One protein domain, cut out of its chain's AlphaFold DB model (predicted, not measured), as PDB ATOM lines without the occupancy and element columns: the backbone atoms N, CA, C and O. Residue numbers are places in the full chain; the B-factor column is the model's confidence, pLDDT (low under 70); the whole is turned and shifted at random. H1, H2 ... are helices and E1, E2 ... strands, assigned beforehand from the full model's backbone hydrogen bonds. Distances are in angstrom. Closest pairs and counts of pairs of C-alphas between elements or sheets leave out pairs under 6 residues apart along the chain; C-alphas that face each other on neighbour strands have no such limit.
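What this domain is: This is residues 872 to 1033 of the 1035 residues of a protein of Ascaris suum (UniProt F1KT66). This is a flat, roughly triangular body: the long helix H1 forms one side, H4 and H5 follow each other along a second, and H2 and the small E2 and E3 hairpin lie along the third, with H3 and the two-stranded sheet E1 and E4 in the middle. Residues 1014 to 1019 stick out past H5, and the stretch after them folds back toward H1 and H3. The printed part has 162 residues, with five named helices and four named strands in the order H1 E1 H2 E2 E3 E4 H3 H4 H5; the class is mostly helix, and both two-stranded sheets, E1 - E4 and E2 - E3, are antiparallel. The whole is compact, with a radius of gyration of the C-alphas of 17.2 A and spans of 55 by 44 by 24 A.

Where its parts are: Find C-alpha 872 at (160.396, 239.469, 206.081); from there H1 runs through residues 872 to 899, 40.6 A long, to C-alpha 899 at (181.418, 224.114, 174.959). Next come E1, residues 912 to 915, 10.3 A, and H2, residues 916 to 927, 16.3 A. E2 is residues 943 to 945, E3 residues 952 to 954, and E4 residues 960 to 963. H3 is residues 965 to 975, 15.0 A; H4 is residues 991 to 999, 12.2 A. H5, residues 1002 to 1014, runs 18.2 A to C-alpha 1014 at (195.386, 221.511, 183.466).

How they stand to each other: Look first at residues 879 to 883 of H1, which touch residues 925 to 927 of H2; their closest C-alphas, Arg 879 and Val 926, are 4.7 A apart, at a steep tilt of 60 degrees, opposite ways. Further along, residues 886 to 893 of H1 touch H3, closest at the C-alphas of Asp 890 and Leu 967, 7.0 A, at a shallow tilt of 13 degrees, opposite ways. The closest C-alphas of E1 and H3, Asn 912 and Arg 965, are 5.8 A apart. E1 and E4 are antiparallel, with N 914 and O 961 2.9 A apart, within hydrogen-bond range. Residues 912 to 913 of E1 also pair, antiparallel, with residues 981 to 982. E2 and E3 form a hairpin, with N 953 and O 944 at 2.8 A. H4 and H5 meet only through their link; H1 is apart from both. In all five helices every O i to N i+4 pair is within hydrogen-bond range.

The domain as a whole: The C-alphas farthest apart, Asp 948 and Arg 1018, are 57.2 A from each other. The printed part has no cut; the links H1 to E1, H2 to E2 and H3 to H4 are long. The mean pLDDT of the printed part is 81.7; look for values under 70 at residues 927 to 931, 956 to 958 and 1015 to 1033.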
ATOM      1  N   TYR A 872     160.635 239.089 207.477       81.38
ATOM      2  CA  TYR A 872     160.396 239.469 206.081       81.38
ATOM      3  C   TYR A 872     161.696 239.780 205.324       81.38
ATOM      4  O   TYR A 872     161.860 239.367 204.177       81.38
ATOM      5  N   GLN A 873     162.646 240.467 205.968       82.56
ATOM      6  CA  GLN A 873     163.972 240.729 205.403       82.56
ATOM      7  C   GLN A 873     164.765 239.435 205.203       82.56
ATOM      8  O   GLN A 873     165.313 239.233 204.123       82.56
ATOM      9  N   TRP A 874     164.774 238.529 206.188       83.88
ATOM     10  CA  TRP A 874     165.414 237.217 206.061       83.88
ATOM     11  C   TRP A 874     164.800 236.389 204.925       83.88
ATOM     12  O   TRP A 874     165.532 235.869 204.083       83.88
ATOM     13  N   LEU A 875     163.466 236.319 204.852       82.31
ATOM     14  CA  LEU A 875     162.760 235.560 203.819       82.31
ATOM     15  C   LEU A 875     163.041 236.116 202.418       82.31
ATOM     16  O   LEU A 875     163.299 235.355 201.488       82.31
ATOM     17  N   ARG A 876     163.065 237.445 202.276       82.00
ATOM     18  CA  ARG A 876     163.470 238.111 201.036       82.00
ATOM     19  C   ARG A 876     164.918 237.784 200.667       82.00
ATOM     20  O   ARG A 876     165.158 237.364 199.543       82.00
ATOM     21  N   CYS A 877     165.866 237.922 201.595       84.19
ATOM     22  CA  CYS A 877     167.267 237.584 201.339       84.19
ATOM     23  C   CYS A 877     167.445 236.108 200.949       84.19
ATOM     24  O   CYS A 877     168.266 235.814 200.084       84.19
ATOM     25  N   LYS A 878     166.649 235.191 201.518       84.50
ATOM     26  CA  LYS A 878     166.614 233.781 201.110       84.50
ATOM     27  C   LYS A 878     166.145 233.616 199.656       84.50
ATOM     28  O   LYS A 878     166.833 232.948 198.889       84.50
ATOM     29  N   ARG A 879     165.036 234.253 199.255       85.31
ATOM     30  CA  ARG A 879     164.534 234.239 197.862       85.31
ATOM     31  C   ARG A 879     165.552 234.826 196.877       85.31
ATOM     32  O   ARG A 879     165.892 234.179 195.888       85.31
ATOM     33  N   ASP A 880     166.082 236.011 197.190       81.69
ATOM     34  CA  ASP A 880     167.093 236.713 196.387       81.69
ATOM     35  C   ASP A 880     168.358 235.839 196.202       81.69
ATOM     36  O   ASP A 880     168.905 235.755 195.095       81.69
ATOM     37  N   ALA A 881     168.796 235.134 197.256       84.94
ATOM     38  CA  ALA A 881     169.931 234.211 197.217       84.94
ATOM     39  C   ALA A 881     169.643 232.935 196.404       84.94
ATOM     40  O   ALA A 881     170.415 232.618 195.499       84.94
ATOM     41  N   GLU A 882     168.532 232.234 196.663       86.50
ATOM     42  CA  GLU A 882     168.142 231.024 195.919       86.50
ATOM     43  C   GLU A 882     168.003 231.291 194.420       86.50
ATOM     44  O   GLU A 882     168.544 230.548 193.600       86.50
ATOM     45  N   PHE A 883     167.318 232.374 194.045       84.69
ATOM     46  CA  PHE A 883     167.120 232.726 192.643       84.69
ATOM     47  C   PHE A 883     168.443 233.080 191.957       84.69
ATOM     48  O   PHE A 883     168.669 232.722 190.798       84.69
ATOM     49  N   THR A 884     169.341 233.769 192.665       83.06
ATOM     50  CA  THR A 884     170.674 234.112 192.154       83.06
ATOM     51  C   THR A 884     171.547 232.868 191.989       83.06
ATOM     52  O   THR A 884     172.157 232.701 190.932       83.06
ATOM     53  N   ALA A 885     171.545 231.956 192.967       83.88
ATOM     54  CA  ALA A 885     172.252 230.679 192.900       83.88
ATOM     55  C   ALA A 885     171.732 229.798 191.750       83.88
ATOM     56  O   ALA A 885     172.531 229.314 190.945       83.88
ATOM     57  N   PHE A 886     170.407 229.675 191.600       87.12
ATOM     58  CA  PHE A 886     169.777 228.963 190.488       87.12
ATOM     59  C   PHE A 886     170.203 229.534 189.130       87.12
ATOM     60  O   PHE A 886     170.705 228.793 188.288       87.12
ATOM     61  N   LYS A 887     170.077 230.855 188.919       81.00
ATOM     62  CA  LYS A 887     170.479 231.509 187.657       81.00
ATOM     63  C   LYS A 887     171.972 231.329 187.365       81.00
ATOM     64  O   LYS A 887     172.343 231.094 186.217       81.00
ATOM     65  N   ALA A 888     172.827 231.409 188.385       83.00
ATOM     66  CA  ALA A 888     174.266 231.199 188.241       83.00
ATOM     67  C   ALA A 888     174.625 229.735 187.929       83.00
ATOM     68  O   ALA A 888     175.569 229.480 187.182       83.00
ATOM     69  N   LEU A 889     173.892 228.758 188.471       84.62
ATOM     70  CA  LEU A 889     174.076 227.342 188.153       84.62
ATOM     71  C   LEU A 889     173.550 227.006 186.751       84.62
ATOM     72  O   LEU A 889     174.295 226.452 185.950       84.62
ATOM     73  N   ASP A 890     172.328 227.416 186.414       84.88
ATOM     74  CA  ASP A 890     171.714 227.236 185.093       84.88
ATOM     75  C   ASP A 890     172.580 227.829 183.963       84.88
ATOM     76  O   ASP A 890     172.856 227.159 182.964       84.88
ATOM     77  N   ALA A 891     173.106 229.045 184.148       81.19
ATOM     78  CA  ALA A 891     174.012 229.678 183.189       81.19
ATOM     79  C   ALA A 891     175.357 228.936 183.041       81.19
ATOM     80  O   ALA A 891     175.872 228.818 181.922       81.19
ATOM     81  N   ARG A 892     175.921 228.403 184.138       84.88
ATOM     82  CA  ARG A 892     177.137 227.568 184.098       84.88
ATOM     83  C   ARG A 892     176.875 226.249 183.374       84.88
ATOM     84  O   ARG A 892     177.593 225.948 182.428       84.88
ATOM     85  N   VAL A 893     175.814 225.522 183.728       85.31
ATOM     86  CA  VAL A 893     175.436 224.239 183.105       85.31
ATOM     87  C   VAL A 893     175.150 224.393 181.610       85.31
ATOM     88  O   VAL A 893     175.622 223.582 180.812       85.31
ATOM     89  N   LYS A 894     174.429 225.445 181.196       84.81
ATOM     90  CA  LYS A 894     174.142 225.725 179.775       84.81
ATOM     91  C   LYS A 894     175.400 226.066 178.979       84.81
ATOM     92  O   LYS A 894     175.518 225.668 177.822       84.81
ATOM     93  N   THR A 895     176.351 226.771 179.593       85.81
ATOM     94  CA  THR A 895     177.656 227.069 178.988       85.81
ATOM     95  C   THR A 895     178.526 225.805 178.907       85.81
ATOM     96  O   THR A 895     179.020 225.477 177.828       85.81
ATOM     97  N   ALA A 896     178.651 225.042 179.996       86.19
ATOM     98  CA  ALA A 896     179.391 223.780 180.046       86.19
ATOM     99  C   ALA A 896     178.859 222.767 179.017       86.19
ATOM    100  O   ALA A 896     179.609 222.317 178.159       86.19
ATOM    101  N   SER A 897     177.546 222.524 178.979       87.69
ATOM    102  CA  SER A 897     176.909 221.612 178.011       87.69
ATOM    103  C   SER A 897     177.085 222.037 176.543       87.69
ATOM    104  O   SER A 897     176.953 221.206 175.648       87.69
ATOM    105  N   ARG A 898     177.375 223.320 176.273       87.62
ATOM    106  CA  ARG A 898     177.577 223.855 174.914       87.62
ATOM    107  C   ARG A 898     179.028 223.783 174.433       87.62
ATOM    108  O   ARG A 898     179.240 223.592 173.238       87.62
ATOM    109  N   TYR A 899     179.998 223.988 175.323       85.44
ATOM    110  CA  TYR A 899     181.418 224.114 174.959       85.44
ATOM    111  C   TYR A 899     182.289 222.960 175.474       85.44
ATOM    112  O   TYR A 899     183.276 222.613 174.837       85.44
ATOM    113  N   TYR A 900     181.899 222.340 176.588       86.75
ATOM    114  CA  TYR A 900     182.656 221.316 177.307       86.75
ATOM    115  C   TYR A 900     181.715 220.219 177.865       86.75
ATOM    116  O   TYR A 900     181.662 220.011 179.076       86.75
ATOM    117  N   PRO A 901     180.929 219.515 177.025       88.12
ATOM    118  CA  PRO A 901     179.842 218.652 177.503       88.12
ATOM    119  C   PRO A 901     180.298 217.520 178.438       88.12
ATOM    120  O   PRO A 901     179.555 217.150 179.337       88.12
ATOM    121  N   ALA A 902     181.532 217.025 178.304       89.69
ATOM    122  CA  ALA A 902     182.081 215.966 179.158       89.69
ATOM    123  C   ALA A 902     182.236 216.338 180.653       89.69
ATOM    124  O   ALA A 902     182.555 215.464 181.452       89.69
ATOM    125  N   ILE A 903     182.011 217.599 181.055       87.19
ATOM    126  CA  ILE A 903     181.961 217.995 182.477       87.19
ATOM    127  C   ILE A 903     180.537 218.128 183.047       87.19
ATOM    128  O   ILE A 903     180.387 218.611 184.167       87.19
ATOM    129  N   THR A 904     179.491 217.727 182.311       88.38
ATOM    130  CA  THR A 904     178.103 217.723 182.811       88.38
ATOM    131  C   THR A 904     177.516 216.313 182.824       88.38
ATOM    132  O   THR A 904     177.827 215.476 181.973       88.38
ATOM    133  N   TYR A 905     176.617 216.032 183.774       90.38
ATOM    134  CA  TYR A 905     175.964 214.718 183.858       90.38
ATOM    135  C   TYR A 905     175.138 214.408 182.602       90.38
ATOM    136  O   TYR A 905     175.007 213.244 182.231       90.38
ATOM    137  N   ALA A 906     174.635 215.436 181.910       89.50
ATOM    138  CA  ALA A 906     173.826 215.312 180.695       89.50
ATOM    139  C   ALA A 906     174.571 214.714 179.480       89.50
ATOM    140  O   ALA A 906     173.929 214.380 178.485       89.50
ATOM    141  N   TYR A 907     175.901 214.570 179.535       91.75
ATOM    142  CA  TYR A 907     176.677 213.841 178.524       91.75
ATOM    143  C   TYR A 907     176.687 212.317 178.755       91.75
ATOM    144  O   TYR A 907     176.888 211.557 177.809       91.75
ATOM    145  N   TYR A 908     176.436 211.868 179.989       92.25
ATOM    146  CA  TYR A 908     176.528 210.461 180.399       92.25
ATOM    147  C   TYR A 908     175.188 209.847 180.843       92.25
ATOM    148  O   TYR A 908     175.007 208.635 180.742       92.25
ATOM    149  N   LEU A 909     174.258 210.662 181.352       91.50
ATOM    150  CA  LEU A 909     172.984 210.246 181.946       91.50
ATOM    151  C   LEU A 909     171.790 210.919 181.236       91.50
ATOM    152  O   LEU A 909     171.921 212.047 180.754       91.50
ATOM    153  N   PRO A 910     170.601 210.281 181.203       90.69
ATOM    154  CA  PRO A 910     169.367 210.936 180.768       90.69
ATOM    155  C   PRO A 910     169.030 212.163 181.642       90.69
ATOM    156  O   PRO A 910     169.391 212.188 182.817       90.69
ATOM    157  N   PRO A 911     168.307 213.172 181.121       90.38
ATOM    158  CA  PRO A 911     167.964 214.361 181.898       90.38
ATOM    159  C   PRO A 911     166.940 214.048 182.997       90.38
ATOM    160  O   PRO A 911     166.016 213.249 182.806       90.38
ATOM    161  N   ASN A 912     167.075 214.710 184.145       93.06
ATOM    162  CA  ASN A 912     166.173 214.551 185.280       93.06
ATOM    163  C   ASN A 912     164.796 215.175 184.987       93.06
ATOM    164  O   ASN A 912     164.670 216.176 184.276       93.06
ATOM    165  N   ALA A 913     163.752 214.590 185.566       91.69
ATOM    166  CA  ALA A 913     162.400 215.128 185.580       91.69
ATOM    167  C   ALA A 913     162.093 215.742 186.952       91.69
ATOM    168  O   ALA A 913     162.400 215.152 187.989       91.69
ATOM    169  N   ILE A 914     161.427 216.896 186.958       91.94
ATOM    170  CA  ILE A 914     160.834 217.472 188.167       91.94
ATOM    171  C   ILE A 914     159.345 217.751 187.960       91.94
ATOM    172  O   ILE A 914     158.908 218.115 186.862       91.94
ATOM    173  N   SER A 915     158.551 217.559 189.012       90.44
ATOM    174  CA  SER A 915     157.115 217.839 189.016       90.44
ATOM    175  C   SER A 915     156.838 219.288 188.619       90.44
ATOM    176  O   SER A 915     157.312 220.228 189.263       90.44
ATOM    177  N   LYS A 916     156.023 219.483 187.572       85.31
ATOM    178  CA  LYS A 916     155.654 220.820 187.087       85.31
ATOM    179  C   LYS A 916     154.906 221.624 188.154       85.31
ATOM    180  O   LYS A 916     155.058 222.835 188.212       85.31
ATOM    181  N   CYS A 917     154.137 220.956 189.017       83.44
ATOM    182  CA  CYS A 917     153.473 221.610 190.145       83.44
ATOM    183  C   CYS A 917     154.497 222.157 191.150       83.44
ATOM    184  O   CYS A 917     154.422 223.329 191.514       83.44
ATOM    185  N   TRP A 918     155.485 221.344 191.540       90.31
ATOM    186  CA  TRP A 918     156.498 221.749 192.515       90.31
ATOM    187  C   TRP A 918     157.380 222.892 191.995       90.31
ATOM    188  O   TRP A 918     157.519 223.911 192.665       90.31
ATOM    189  N   ILE A 919     157.907 222.785 190.769       86.50
ATOM    190  CA  ILE A 919     158.785 223.830 190.213       86.50
ATOM    191  C   ILE A 919     158.035 225.144 189.933       86.50
ATOM    192  O   ILE A 919     158.621 226.217 190.057       86.50
ATOM    193  N   SER A 920     156.727 225.095 189.634       81.25
ATOM    194  CA  SER A 920     155.892 226.304 189.568       81.25
ATOM    195  C   SER A 920     155.656 226.940 190.942       81.25
ATOM    196  O   SER A 920     155.664 228.165 191.023       81.25
ATOM    197  N   LYS A 921     155.507 226.152 192.021       80.88
ATOM    198  CA  LYS A 921     155.495 226.693 193.393       80.88
ATOM    199  C   LYS A 921     156.840 227.320 193.767       80.88
ATOM    200  O   LYS A 921     156.851 228.390 194.362       80.88
ATOM    201  N   TRP A 922     157.965 226.695 193.400       87.94
ATOM    202  CA  TRP A 922     159.291 227.270 193.654       87.94
ATOM    203  C   TRP A 922     159.481 228.607 192.928       87.94
ATOM    204  O   TRP A 922     159.913 229.570 193.552       87.94
ATOM    205  N   GLY A 923     159.088 228.689 191.649       80.56
ATOM    206  CA  GLY A 923     159.091 229.941 190.884       80.56
ATOM    207  C   GLY A 923     158.293 231.041 191.586       80.56
ATOM    208  O   GLY A 923     158.855 232.067 191.948       80.56
ATOM    209  N   ALA A 924     157.020 230.771 191.900       72.50
ATOM    210  CA  ALA A 924     156.165 231.710 192.630       72.50
ATOM    211  C   ALA A 924     156.749 232.119 193.998       72.50
ATOM    212  O   ALA A 924     156.622 233.275 194.396       72.50
ATOM    213  N   PHE A 925     157.428 231.217 194.713       82.31
ATOM    214  CA  PHE A 925     158.101 231.549 195.969       82.31
ATOM    215  C   PHE A 925     159.278 232.519 195.776       82.31
ATOM    216  O   PHE A 925     159.407 233.465 196.556       82.31
ATOM    217  N   VAL A 926     160.131 232.315 194.764       80.81
ATOM    218  CA  VAL A 926     161.311 233.174 194.549       80.81
ATOM    219  C   VAL A 926     160.993 234.492 193.843       80.81
ATOM    220  O   VAL A 926     161.591 235.506 194.197       80.81
ATOM    221  N   ASP A 927     160.022 234.502 192.925       69.88
ATOM    222  CA  ASP A 927     159.470 235.728 192.328       69.88
ATOM    223  C   ASP A 927     158.676 236.543 193.372       69.88
ATOM    224  O   ASP A 927     158.620 237.772 193.316       69.88
ATOM    225  N   GLY A 928     158.153 235.860 194.395       66.19
ATOM    226  CA  GLY A 928     157.655 236.434 195.643       66.19
ATOM    227  C   GLY A 928     156.147 236.324 195.862       66.19
ATOM    228  O   GLY A 928     155.702 236.589 196.984       66.19
ATOM    229  N   ASP A 929     155.418 235.893 194.829       62.09
ATOM    230  CA  ASP A 929     153.968 235.671 194.781       62.09
ATOM    231  C   ASP A 929     153.474 234.676 195.848       62.09
ATOM    232  O   ASP A 929     152.447 234.913 196.482       62.09
ATOM    233  N   GLU A 930     154.208 233.581 196.090       67.25
ATOM    234  CA  GLU A 930     153.882 232.611 197.146       67.25
ATOM    235  C   GLU A 930     154.668 232.937 198.421       67.25
ATOM    236  O   GLU A 930     155.900 232.989 198.413       67.25
ATOM    237  N   LEU A 931     153.977 233.152 199.547       68.56
ATOM    238  CA  LEU A 931     154.629 233.483 200.822       68.56
ATOM    239  C   LEU A 931     155.476 232.329 201.375       68.56
ATOM    240  O   LEU A 931     156.550 232.570 201.927       68.56
ATOM    241  N   GLU A 932     155.014 231.093 201.210       74.12
ATOM    242  CA  GLU A 932     155.669 229.903 201.746       74.12
ATOM    243  C   GLU A 932     156.612 229.237 200.730       74.12
ATOM    244  O   GLU A 932     156.338 229.247 199.528       74.12
ATOM    245  N   PRO A 933     157.715 228.614 201.191       83.81
ATOM    246  CA  PRO A 933     158.537 227.756 200.344       83.81
ATOM    247  C   PRO A 933     157.728 226.569 199.780       83.81
ATOM    248  O   PRO A 933     156.838 226.059 200.459       83.81
ATOM    249  N   PRO A 934     158.086 226.028 198.599       84.56
ATOM    250  CA  PRO A 934     157.358 224.940 197.922       84.56
ATOM    251  C   PRO A 934     157.304 223.590 198.669       84.56
ATOM    252  O   PRO A 934     156.638 222.667 198.194       84.56
ATOM    253  N   GLY A 935     157.993 223.459 199.806       87.56
ATOM    254  CA  GLY A 935     158.161 222.206 200.549       87.56
ATOM    255  C   GLY A 935     159.140 221.230 199.880       87.56
ATOM    256  O   GLY A 935     159.768 221.581 198.878       87.56
ATOM    257  N   PRO A 936     159.294 220.005 200.417       92.75
ATOM    258  CA  PRO A 936     160.101 218.957 199.792       92.75
ATOM    259  C   PRO A 936     159.600 218.602 198.391       92.75
ATOM    260  O   PRO A 936     158.402 218.696 198.112       92.75
ATOM    261  N   ILE A 937     160.502 218.167 197.511       93.06
ATOM    262  CA  ILE A 937     160.123 217.785 196.148       93.06
ATOM    263  C   ILE A 937     159.284 216.501 196.184       93.06
ATOM    264  O   ILE A 937     159.714 215.497 196.749       93.06
ATOM    265  N   ASP A 938     158.118 216.520 195.535       89.88
ATOM    266  CA  ASP A 938     157.318 215.326 195.249       89.88
ATOM    267  C   ASP A 938     157.301 215.046 193.743       89.88
ATOM    268  O   ASP A 938     156.644 215.740 192.960       89.88
ATOM    269  N   ASN A 939     158.025 213.999 193.351       91.25
ATOM    270  CA  ASN A 939     158.053 213.452 191.997       91.25
ATOM    271  C   ASN A 939     157.221 212.162 191.854       91.25
ATOM    272  O   ASN A 939     157.194 211.575 190.773       91.25
ATOM    273  N   SER A 940     156.527 211.704 192.900       87.00
ATOM    274  CA  SER A 940     155.891 210.375 192.947       87.00
ATOM    275  C   SER A 940     154.859 210.172 191.831       87.00
ATOM    276  O   SER A 940     154.769 209.095 191.245       87.00
ATOM    277  N   ALA A 941     154.128 211.230 191.467       84.38
ATOM    278  CA  ALA A 941     153.137 211.219 190.386       84.38
ATOM    279  C   ALA A 941     153.732 211.071 188.963       84.38
ATOM    280  O   ALA A 941     152.985 210.821 188.008       84.38
ATOM    281  N   LEU A 942     155.057 211.229 188.811       88.12
ATOM    282  CA  LEU A 942     155.785 211.046 187.549       88.12
ATOM    283  C   LEU A 942     156.123 209.577 187.259       88.12
ATOM    284  O   LEU A 942     156.526 209.264 186.138       88.12
ATOM    285  N   LEU A 943     155.962 208.684 188.237       87.19
ATOM    286  CA  LEU A 943     156.174 207.249 188.084       87.19
ATOM    287  C   LEU A 943     154.834 206.505 188.051       87.19
ATOM    288  O   LEU A 943     153.848 206.905 188.673       87.19
ATOM    289  N   VAL A 944     154.792 205.410 187.297       85.62
ATOM    290  CA  VAL A 944     153.635 204.516 187.169       85.62
ATOM    291  C   VAL A 944     154.097 203.086 187.398       85.62
ATOM    292  O   VAL A 944     155.078 202.659 186.794       85.62
ATOM    293  N   ARG A 945     153.390 202.346 188.258       85.38
ATOM    294  CA  ARG A 945     153.602 200.904 188.426       85.38
ATOM    295  C   ARG A 945     153.137 200.140 187.189       85.38
ATOM    296  O   ARG A 945     152.127 200.499 186.582       85.38
ATOM    297  N   SER A 946     153.858 199.081 186.842       79.50
ATOM    298  CA  SER A 946     153.419 198.091 185.859       79.50
ATOM    299  C   SER A 946     152.130 197.371 186.319       79.50
ATOM    300  O   SER A 946     151.798 197.414 187.507       79.50
ATOM    301  N   PRO A 947     151.362 196.714 185.421       75.62
ATOM    302  CA  PRO A 947     150.094 196.053 185.781       75.62
ATOM    303  C   PRO A 947     150.221 194.886 186.776       75.62
ATOM    304  O   PRO A 947     149.229 194.465 187.358       75.62
ATOM    305  N   ASP A 948     151.432 194.363 186.948       77.69
ATOM    306  CA  ASP A 948     151.849 193.346 187.917       77.69
ATOM    307  C   ASP A 948     152.509 193.951 189.179       77.69
ATOM    308  O   ASP A 948     153.094 193.234 189.984       77.69
ATOM    309  N   GLU A 949     152.443 195.279 189.332       73.88
ATOM    310  CA  GLU A 949     152.984 196.125 190.413       73.88
ATOM    311  C   GLU A 949     154.498 196.045 190.695       73.88
ATOM    312  O   GLU A 949     154.996 196.794 191.545       73.88
ATOM    313  N   SER A 950     155.229 195.192 189.970       77.19
ATOM    314  CA  SER A 950     156.631 194.834 190.216       77.19
ATOM    315  C   SER A 950     157.650 195.905 189.818       77.19
ATOM    316  O   SER A 950     158.693 196.019 190.460       77.19
ATOM    317  N   THR A 951     157.365 196.694 188.778       83.19
ATOM    318  CA  THR A 951     158.310 197.661 188.194       83.19
ATOM    319  C   THR A 951     157.701 199.053 188.072       83.19
ATOM    320  O   THR A 951     156.480 199.231 188.082       83.19
ATOM    321  N   LEU A 952     158.565 200.066 187.986       85.94
ATOM    322  CA  LEU A 952     158.183 201.465 187.798       85.94
ATOM    323  C   LEU A 952     158.566 201.931 186.393       85.94
ATOM    324  O   LEU A 952     159.615 201.572 185.866       85.94
ATOM    325  N   HIS A 953     157.725 202.771 185.800       87.06
ATOM    326  CA  HIS A 953     157.926 203.377 184.488       87.06
ATOM    327  C   HIS A 953     157.764 204.895 184.568       87.06
ATOM    328  O   HIS A 953     156.882 205.398 185.271       87.06
ATOM    329  N   PHE A 954     158.579 205.635 183.813       87.88
ATOM    330  CA  PHE A 954     158.442 207.086 183.703       87.88
ATOM    331  C   PHE A 954     157.186 207.466 182.901       87.88
ATOM    332  O   PHE A 954     157.020 207.091 181.738       87.88
ATOM    333  N   ARG A 955     156.296 208.258 183.508       84.06
ATOM    334  CA  ARG A 955     155.068 208.756 182.881       84.06
ATOM    335  C   ARG A 955     155.355 210.003 182.045       84.06
ATOM    336  O   ARG A 955     155.097 211.130 182.480       84.06
ATOM    337  N   ALA A 956     155.810 209.789 180.812       67.56
ATOM    338  CA  ALA A 956     155.965 210.828 179.793       67.56
ATOM    339  C   ALA A 956     154.631 211.571 179.534       67.56
ATOM    340  O   ALA A 956     153.790 211.152 178.742       67.56
ATOM    341  N   SER A 957     154.425 212.675 180.253       65.50
ATOM    342  CA  SER A 957     153.181 213.451 180.297       65.50
ATOM    343  C   SER A 957     153.472 214.943 180.482       65.50
ATOM    344  O   SER A 957     154.571 215.331 180.881       65.50
ATOM    345  N   SER A 958     152.490 215.807 180.221       59.09
ATOM    346  CA  SER A 958     152.618 217.278 180.243       59.09
ATOM    347  C   SER A 958     152.805 217.908 181.640       59.09
ATOM    348  O   SER A 958     152.827 219.137 181.768       59.09
ATOM    349  N   HIS A 959     152.959 217.082 182.680       78.75
ATOM    350  CA  HIS A 959     153.032 217.471 184.094       78.75
ATOM    351  C   HIS A 959     154.455 217.434 184.688       78.75
ATOM    352  O   HIS A 959     154.609 217.587 185.899       78.75
ATOM    353  N   HIS A 960     155.491 217.280 183.858       89.00
ATOM    354  CA  HIS A 960     156.896 217.390 184.267       89.00
ATOM    355  C   HIS A 960     157.605 218.564 183.574       89.00
ATOM    356  O   HIS A 960     157.131 219.090 182.564       89.00
ATOM    357  N   VAL A 961     158.755 218.951 184.120       89.06
ATOM    358  CA  VAL A 961     159.762 219.804 183.477       89.06
ATOM    359  C   VAL A 961     161.072 219.019 183.431       89.06
ATOM    360  O   VAL A 961     161.409 218.326 184.391       89.06
ATOM    361  N   GLN A 962     161.795 219.104 182.314       91.62
ATOM    362  CA  GLN A 962     163.126 218.510 182.183       91.62
ATOM    363  C   GLN A 962     164.173 219.476 182.742       91.62
ATOM    364  O   GLN A 962     164.191 220.649 182.367       91.62
ATOM    365  N   ILE A 963     165.038 218.981 183.623       89.75
ATOM    366  CA  ILE A 963     166.141 219.735 184.225       89.75
ATOM    367  C   ILE A 963     167.436 218.922 184.151       89.75
ATOM    368  O   ILE A 963     167.422 217.705 183.961       89.75
ATOM    369  N   SER A 964     168.575 219.597 184.282       91.31
ATOM    370  CA  SER A 964     169.862 218.910 184.387       91.31
ATOM    371  C   SER A 964     170.033 218.288 185.780       91.31
ATOM    372  O   SER A 964     169.361 218.697 186.735       91.31
ATOM    373  N   ARG A 965     170.947 217.321 185.925       91.19
ATOM    374  CA  ARG A 965     171.179 216.675 187.224       91.19
ATOM    375  C   ARG A 965     171.767 217.637 188.252       91.19
ATOM    376  O   ARG A 965     171.440 217.557 189.428       91.19
ATOM    377  N   GLU A 966     172.578 218.590 187.810       90.62
ATOM    378  CA  GLU A 966     173.147 219.641 188.650       90.62
ATOM    379  C   GLU A 966     172.036 220.529 189.247       90.62
ATOM    380  O   GLU A 966     172.053 220.817 190.443       90.62
ATOM    381  N   LEU A 967     171.021 220.893 188.449       90.25
ATOM    382  CA  LEU A 967     169.843 221.633 188.924       90.25
ATOM    383  C   LEU A 967     168.950 220.782 189.841       90.25
ATOM    384  O   LEU A 967     168.442 221.289 190.839       90.25
ATOM    385  N   TRP A 968     168.787 219.489 189.545       92.44
ATOM    386  CA  TRP A 968     168.096 218.553 190.438       92.44
ATOM    387  C   TRP A 968     168.779 218.468 191.811       92.44
ATOM    388  O   TRP A 968     168.109 218.581 192.835       92.44
ATOM    389  N   LEU A 969     170.107 218.330 191.839       91.50
ATOM    390  CA  LEU A 969     170.901 218.263 193.066       91.50
ATOM    391  C   LEU A 969     170.813 219.562 193.882       91.50
ATOM    392  O   LEU A 969     170.714 219.487 195.102       91.50
ATOM    393  N   PHE A 970     170.775 220.728 193.227       91.19
ATOM    394  CA  PHE A 970     170.522 222.020 193.882       91.19
ATOM    395  C   PHE A 970     169.139 222.079 194.548       91.19
ATOM    396  O   PHE A 970     169.030 222.447 195.715       91.19
ATOM    397  N   PHE A 971     168.068 221.662 193.862       91.50
ATOM    398  CA  PHE A 971     166.749 221.625 194.501       91.50
ATOM    399  C   PHE A 971     166.687 220.574 195.625       91.50
ATOM    400  O   PHE A 971     166.151 220.862 196.695       91.50
ATOM    401  N   ARG A 972     167.290 219.389 195.436       91.25
ATOM    402  CA  ARG A 972     167.343 218.320 196.451       91.25
ATOM    403  C   ARG A 972     168.167 218.727 197.683       91.25
ATOM    404  O   ARG A 972     167.817 218.294 198.776       91.25
ATOM    405  N   SER A 973     169.202 219.565 197.554       90.69
ATOM    406  CA  SER A 973     169.987 220.049 198.704       90.69
ATOM    407  C   SER A 973     169.287 221.159 199.498       90.69
ATOM    408  O   SER A 973     169.391 221.173 200.722       90.69
ATOM    409  N   VAL A 974     168.540 222.053 198.836       88.75
ATOM    410  CA  VAL A 974     167.807 223.147 199.505       88.75
ATOM    411  C   VAL A 974     166.476 222.675 200.113       88.75
ATOM    412  O   VAL A 974     166.086 223.162 201.176       88.75
ATOM    413  N   TYR A 975     165.778 221.734 199.465       91.62
ATOM    414  CA  TYR A 975     164.406 221.338 199.823       91.62
ATOM    415  C   TYR A 975     164.228 219.871 200.234       91.62
ATOM    416  O   TYR A 975     163.244 219.543 200.899       91.62
ATOM    417  N   GLY A 976     165.147 218.977 199.862       91.94
ATOM    418  CA  GLY A 976     164.963 217.536 200.037       91.94
ATOM    419  C   GLY A 976     163.807 216.970 199.201       91.94
ATOM    420  O   GLY A 976     163.368 217.560 198.213       91.94
ATOM    421  N   GLY A 977     163.300 215.804 199.607       90.25
ATOM    422  CA  GLY A 977     162.265 215.070 198.872       90.25
ATOM    423  C   GLY A 977     162.824 214.149 197.780       90.25
ATOM    424  O   GLY A 977     164.003 213.784 197.797       90.25
ATOM    425  N   GLY A 978     161.954 213.728 196.861       86.31
ATOM    426  CA  GLY A 978     162.239 212.697 195.862       86.31
ATOM    427  C   GLY A 978     160.978 212.146 195.174       86.31
ATOM    428  O   GLY A 978     159.908 212.755 195.250       86.31
ATOM    429  N   PRO A 979     161.078 210.985 194.499       90.06
ATOM    430  CA  PRO A 979     162.322 210.310 194.112       90.06
ATOM    431  C   PRO A 979     163.105 211.084 193.033       90.06
ATOM    432  O   PRO A 979     162.582 212.005 192.398       90.06
ATOM    433  N   GLU A 980     164.363 210.703 192.805       92.44
ATOM    434  CA  GLU A 980     165.122 211.141 191.626       92.44
ATOM    435  C   GLU A 980     164.580 210.411 190.390       92.44
ATOM    436  O   GLU A 980     164.647 209.187 190.309       92.44
ATOM    437  N   VAL A 981     163.985 211.160 189.454       91.38
ATOM    438  CA  VAL A 981     163.337 210.608 188.253       91.38
ATOM    439  C   VAL A 981     164.090 211.047 187.005       91.38
ATOM    440  O   VAL A 981     164.438 212.219 186.871       91.38
ATOM    441  N   PHE A 982     164.291 210.125 186.067       92.31
ATOM    442  CA  PHE A 982     164.913 210.375 184.768       92.31
ATOM    443  C   PHE A 982     163.908 210.295 183.615       92.31
ATOM    444  O   PHE A 982     163.038 209.424 183.577       92.31
ATOM    445  N   CYS A 983     164.081 211.165 182.619       90.06
ATOM    446  CA  CYS A 983     163.314 211.149 181.374       90.06
ATOM    447  C   CYS A 983     163.832 210.040 180.444       90.06
ATOM    448  O   CYS A 983     164.577 210.308 179.502       90.06
ATOM    449  N   MET A 984     163.461 208.790 180.724       87.19
ATOM    450  CA  MET A 984     163.905 207.614 179.969       87.19
ATOM    451  C   MET A 984     162.743 206.734 179.489       87.19
ATOM    452  O   MET A 984     161.639 206.784 180.029       87.19
ATOM    453  N   ASN A 985     163.011 205.913 178.472       81.12
ATOM    454  CA  ASN A 985     162.078 204.920 177.942       81.12
ATOM    455  C   ASN A 985     162.407 203.538 178.526       81.12
ATOM    456  O   ASN A 985     163.557 203.113 178.448       81.12
ATOM    457  N   GLY A 986     161.401 202.816 179.024       83.69
ATOM    458  CA  GLY A 986     161.565 201.477 179.604       83.69
ATOM    459  C   GLY A 986     161.228 201.441 181.094       83.69
ATOM    460  O   GLY A 986     160.416 202.238 181.569       83.69
ATOM    461  N   ILE A 987     161.811 200.484 181.818       86.38
ATOM    462  CA  ILE A 987     161.758 200.427 183.286       86.38
ATOM    463  C   ILE A 987     162.624 201.567 183.834       86.38
ATOM    464  O   ILE A 987     163.730 201.793 183.348       86.38
ATOM    465  N   HIS A 988     162.110 202.297 184.820       90.00
ATOM    466  CA  HIS A 988     162.865 203.307 185.550       90.00
ATOM    467  C   HIS A 988     163.681 202.630 186.669       90.00
ATOM    468  O   HIS A 988     163.094 201.848 187.420       90.00
ATOM    469  N   PRO A 989     164.988 202.924 186.808       88.69
ATOM    470  CA  PRO A 989     165.852 202.298 187.807       88.69
ATOM    471  C   PRO A 989     165.409 202.579 189.249       88.69
ATOM    472  O   PRO A 989     164.810 203.619 189.554       88.69
ATOM    473  N   THR A 990     165.739 201.639 190.131       87.19
ATOM    474  CA  THR A 990     165.678 201.761 191.597       87.19
ATOM    475  C   THR A 990     166.671 202.809 192.120       87.19
ATOM    476  O   THR A 990     167.589 203.205 191.402       87.19
ATOM    477  N   GLU A 991     166.516 203.292 193.361       84.75
ATOM    478  CA  GLU A 991     167.428 204.319 193.906       84.75
ATOM    479  C   GLU A 991     168.866 203.777 194.054       84.75
ATOM    480  O   GLU A 991     169.835 204.508 193.846       84.75
ATOM    481  N   GLU A 992     169.007 202.470 194.285       86.94
ATOM    482  CA  GLU A 992     170.263 201.724 194.276       86.94
ATOM    483  C   GLU A 992     170.913 201.680 192.881       86.94
ATOM    484  O   GLU A 992     172.099 201.986 192.743       86.94
ATOM    485  N   GLU A 993     170.151 201.361 191.829       88.94
ATOM    486  CA  GLU A 993     170.646 201.377 190.442       88.94
ATOM    487  C   GLU A 993     171.006 202.800 189.983       88.94
ATOM    488  O   GLU A 993     172.018 202.992 189.307       88.94
ATOM    489  N   VAL A 994     170.233 203.815 190.390       87.62
ATOM    490  CA  VAL A 994     170.563 205.231 190.152       87.62
ATOM    491  C   VAL A 994     171.892 205.597 190.814       87.62
ATOM    492  O   VAL A 994     172.735 206.229 190.173       87.62
ATOM    493  N   ALA A 995     172.122 205.174 192.059       87.06
ATOM    494  CA  ALA A 995     173.390 205.396 192.746       87.06
ATOM    495  C   ALA A 995     174.565 204.702 192.027       87.06
ATOM    496  O   ALA A 995     175.620 205.316 191.854       87.06
ATOM    497  N   GLU A 996     174.387 203.471 191.534       91.25
ATOM    498  CA  GLU A 996     175.424 202.757 190.776       91.25
ATOM    499  C   GLU A 996     175.715 203.412 189.410       91.25
ATOM    500  O   GLU A 996     176.874 203.520 189.003       91.25
ATOM    501  N   MET A 997     174.683 203.889 188.701       89.06
ATOM    502  CA  MET A 997     174.836 204.644 187.449       89.06
ATOM    503  C   MET A 997     175.623 205.941 187.664       89.06
ATOM    504  O   MET A 997     176.504 206.267 186.869       89.06
ATOM    505  N   VAL A 998     175.340 206.666 188.747       87.81
ATOM    506  CA  VAL A 998     176.024 207.917 189.103       87.81
ATOM    507  C   VAL A 998     177.480 207.663 189.506       87.81
ATOM    508  O   VAL A 998     178.377 208.332 188.990       87.81
ATOM    509  N   ALA A 999     177.743 206.649 190.336       88.94
ATOM    510  CA  ALA A 999     179.091 206.298 190.790       88.94
ATOM    511  C   ALA A 999     180.048 205.910 189.642       88.94
ATOM    512  O   ALA A 999     181.259 206.090 189.756       88.94
ATOM    513  N   LYS A1000     179.518 205.416 188.513       91.25
ATOM    514  CA  LYS A1000     180.288 205.137 187.285       91.25
ATOM    515  C   LYS A1000     180.637 206.393 186.476       91.25
ATOM    516  O   LYS A1000     181.558 206.344 185.667       91.25
ATOM    517  N   VAL A1001     179.904 207.491 186.666       91.00
ATOM    518  CA  VAL A1001     180.000 208.724 185.864       91.00
ATOM    519  C   VAL A1001     180.834 209.806 186.549       91.00
ATOM    520  O   VAL A1001     181.590 210.515 185.882       91.00
ATOM    521  N   GLU A1002     180.739 209.928 187.873       86.94
ATOM    522  CA  GLU A1002     181.453 210.960 188.638       86.94
ATOM    523  C   GLU A1002     182.990 210.945 188.450       86.94
ATOM    524  O   GLU A1002     183.553 212.034 188.295       86.94
ATOM    525  N   PRO A1003     183.686 209.789 188.341       90.06
ATOM    526  CA  PRO A1003     185.114 209.758 188.012       90.06
ATOM    527  C   PRO A1003     185.438 210.395 186.653       90.06
ATOM    528  O   PRO A1003     186.365 211.195 186.561       90.06
ATOM    529  N   SER A1004     184.651 210.115 185.609       90.75
ATOM    530  CA  SER A1004     184.885 210.672 184.268       90.75
ATOM    531  C   SER A1004     184.628 212.181 184.201       90.75
ATOM    532  O   SER A1004     185.372 212.898 183.532       90.75
ATOM    533  N   ILE A1005     183.633 212.686 184.942       87.12
ATOM    534  CA  ILE A1005     183.410 214.133 185.098       87.12
ATOM    535  C   ILE A1005     184.593 214.781 185.836       87.12
ATOM    536  O   ILE A1005     185.066 215.843 185.426       87.12
ATOM    537  N   ALA A1006     185.111 214.145 186.892       84.75
ATOM    538  CA  ALA A1006     186.270 214.641 187.635       84.75
ATOM    539  C   ALA A1006     187.550 214.672 186.774       84.75
ATOM    540  O   ALA A1006     188.264 215.678 186.781       84.75
ATOM    541  N   GLU A1007     187.805 213.631 185.978       88.06
ATOM    542  CA  GLU A1007     188.910 213.581 185.010       88.06
ATOM    543  C   GLU A1007     188.784 214.679 183.941       88.06
ATOM    544  O   GLU A1007     189.754 215.390 183.668       88.06
ATOM    545  N   ALA A1008     187.587 214.885 183.377       85.75
ATOM    546  CA  ALA A1008     187.334 215.936 182.392       85.75
ATOM    547  C   ALA A1008     187.515 217.353 182.982       85.75
ATOM    548  O   ALA A1008     188.118 218.222 182.343       85.75
ATOM    549  N   LEU A1009     187.069 217.581 184.225       82.88
ATOM    550  CA  LEU A1009     187.309 218.826 184.966       82.88
ATOM    551  C   LEU A1009     188.802 219.039 185.254       82.88
ATOM    552  O   LEU A1009     189.299 220.161 185.132       82.88
ATOM    553  N   GLN A1010     189.541 217.985 185.608       82.56
ATOM    554  CA  GLN A1010     190.980 218.076 185.861       82.56
ATOM    555  C   GLN A1010     191.771 218.334 184.570       82.56
ATOM    556  O   GLN A1010     192.675 219.168 184.569       82.56
ATOM    557  N   ALA A1011     191.396 217.706 183.452       82.81
ATOM    558  CA  ALA A1011     191.967 217.991 182.137       82.81
ATOM    559  C   ALA A1011     191.747 219.459 181.720       82.81
ATOM    560  O   ALA A1011     192.685 220.113 181.262       82.81
ATOM    561  N   MET A1012     190.549 220.009 181.958       76.31
ATOM    562  CA  MET A1012     190.240 221.425 181.714       76.31
ATOM    563  C   MET A1012     191.028 222.372 182.635       76.31
ATOM    564  O   MET A1012     191.529 223.396 182.175       76.31
ATOM    565  N   ARG A1013     191.186 222.034 183.922       76.56
ATOM    566  CA  ARG A1013     192.025 222.804 184.863       76.56
ATOM    567  C   ARG A1013     193.507 222.790 184.450       76.56
ATOM    568  O   ARG A1013     194.190 223.799 184.610       76.56
ATOM    569  N   ASN A1014     193.989 221.685 183.879       75.88
ATOM    570  CA  ASN A1014     195.386 221.511 183.466       75.88
ATOM    571  C   ASN A1014     195.735 222.148 182.105       75.88
ATOM    572  O   ASN A1014     196.910 222.414 181.859       75.88
ATOM    573  N   SER A1015     194.768 222.384 181.210       67.38
ATOM    574  CA  SER A1015     195.050 222.776 179.816       67.38
ATOM    575  C   SER A1015     195.545 224.219 179.628       67.38
ATOM    576  O   SER A1015     196.092 224.537 178.572       67.38
ATOM    577  N   GLN A1016     195.343 225.097 180.621       57.56
ATOM    578  CA  GLN A1016     195.593 226.548 180.534       57.56
ATOM    579  C   GLN A1016     195.039 227.209 179.251       57.56
ATOM    580  O   GLN A1016     195.622 228.156 178.709       57.56
ATOM    581  N   GLU A1017     193.882 226.749 178.762       56.47
ATOM    582  CA  GLU A1017     193.163 227.430 177.686       56.47
ATOM    583  C   GLU A1017     192.821 228.870 178.107       56.47
ATOM    584  O   GLU A1017     191.931 229.111 178.921       56.47
ATOM    585  N   ARG A1018     193.516 229.850 177.510       53.09
ATOM    586  CA  ARG A1018     193.450 231.291 177.845       53.09
ATOM    587  C   ARG A1018     192.071 231.960 177.675       53.09
ATOM    588  O   ARG A1018     191.962 233.157 177.914       53.09
ATOM    589  N   ASN A1019     191.047 231.199 177.289       56.31
ATOM    590  CA  ASN A1019     189.671 231.647 177.079       56.31
ATOM    591  C   ASN A1019     188.638 230.928 177.976       56.31
ATOM    592  O   ASN A1019     187.454 231.238 177.860       56.31
ATOM    593  N   VAL A1020     189.031 229.987 178.850       58.66
ATOM    594  CA  VAL A1020     188.087 229.325 179.774       58.66
ATOM    595  C   VAL A1020     187.595 230.341 180.815       58.66
ATOM    596  O   VAL A1020     188.415 230.896 181.551       58.66
ATOM    597  N   PRO A1021     186.275 230.588 180.940       61.59
ATOM    598  CA  PRO A1021     185.749 231.437 181.999       61.59
ATOM    599  C   PRO A1021     186.041 230.829 183.374       61.59
ATOM    600  O   PRO A1021     185.685 229.681 183.639       61.59
ATOM    601  N   SER A1022     186.618 231.614 184.287       59.88
ATOM    602  CA  SER A1022     186.877 231.190 185.675       59.88
ATOM    603  C   SER A1022     185.611 230.722 186.406       59.88
ATOM    604  O   SER A1022     185.684 229.887 187.304       59.88
ATOM    605  N   THR A1023     184.441 231.193 185.970       60.09
ATOM    606  CA  THR A1023     183.117 230.776 186.447       60.09
ATOM    607  C   THR A1023     182.742 229.330 186.102       60.09
ATOM    608  O   THR A1023     181.872 228.787 186.773       60.09
ATOM    609  N   LEU A1024     183.377 228.681 185.115       62.41
ATOM    610  CA  LEU A1024     183.185 227.246 184.834       62.41
ATOM    611  C   LEU A1024     184.074 226.341 185.695       62.41
ATOM    612  O   LEU A1024     183.737 225.185 185.925       62.41
ATOM    613  N   LEU A1025     185.208 226.858 186.180       57.62
ATOM    614  CA  LEU A1025     186.191 226.082 186.943       57.62
ATOM    615  C   LEU A1025     185.809 225.906 188.426       57.62
ATOM    616  O   LEU A1025     186.509 225.192 189.149       57.62
ATOM    617  N   SER A1026     184.714 226.536 188.860       57.72
ATOM    618  CA  SER A1026     184.159 226.493 190.216       57.72
ATOM    619  C   SER A1026     182.835 225.718 190.254       57.72
ATOM    620  O   SER A1026     181.923 226.024 189.479       57.72
ATOM    621  N   ALA A1027     182.720 224.763 191.182       55.22
ATOM    622  CA  ALA A1027     181.473 224.159 191.649       55.22
ATOM    623  C   ALA A1027     180.540 223.576 190.569       55.22
ATOM    624  O   ALA A1027     179.402 224.020 190.413       55.22
ATOM    625  N   MET A1028     181.006 222.556 189.839       55.59
ATOM    626  CA  MET A1028     180.138 221.693 189.006       55.59
ATOM    627  C   MET A1028     179.687 220.408 189.736       55.59
ATOM    628  O   MET A1028     178.777 219.729 189.268       55.59
ATOM    629  N   LEU A1029     180.289 220.081 190.888       51.56
ATOM    630  CA  LEU A1029     179.985 218.887 191.690       51.56
ATOM    631  C   LEU A1029     179.170 219.240 192.951       51.56
ATOM    632  O   LEU A1029     179.368 220.317 193.518       51.56
ATOM    633  N   PRO A1030     178.285 218.344 193.438       41.25
ATOM    634  CA  PRO A1030     177.313 218.662 194.491       41.25
ATOM    635  C   PRO A1030     177.917 219.126 195.825       41.25
ATOM    636  O   PRO A1030     177.288 219.925 196.513       41.25
ATOM    637  N   GLN A1031     179.127 218.684 196.184       41.44
ATOM    638  CA  GLN A1031     179.780 219.084 197.440       41.44
ATOM    639  C   GLN A1031     180.265 220.548 197.449       41.44
ATOM    640  O   GLN A1031     180.357 221.136 198.519       41.44
ATOM    641  N   GLU A1032     180.528 221.154 196.283       43.47
ATOM    642  CA  GLU A1032     180.941 222.567 196.163       43.47
ATOM    643  C   GLU A1032     179.742 223.524 195.945       43.47
ATOM    644  O   GLU A1032     179.918 224.737 195.926       43.47
ATOM    645  N   CYS A1033     178.518 223.003 195.778       37.81
ATOM    646  CA  CYS A1033     177.288 223.792 195.585       37.81
ATOM    647  C   CYS A1033     176.433 223.935 196.863       37.81
ATOM    648  O   CYS A1033     175.300 224.413 196.786       37.81
TER     649      CYS A1033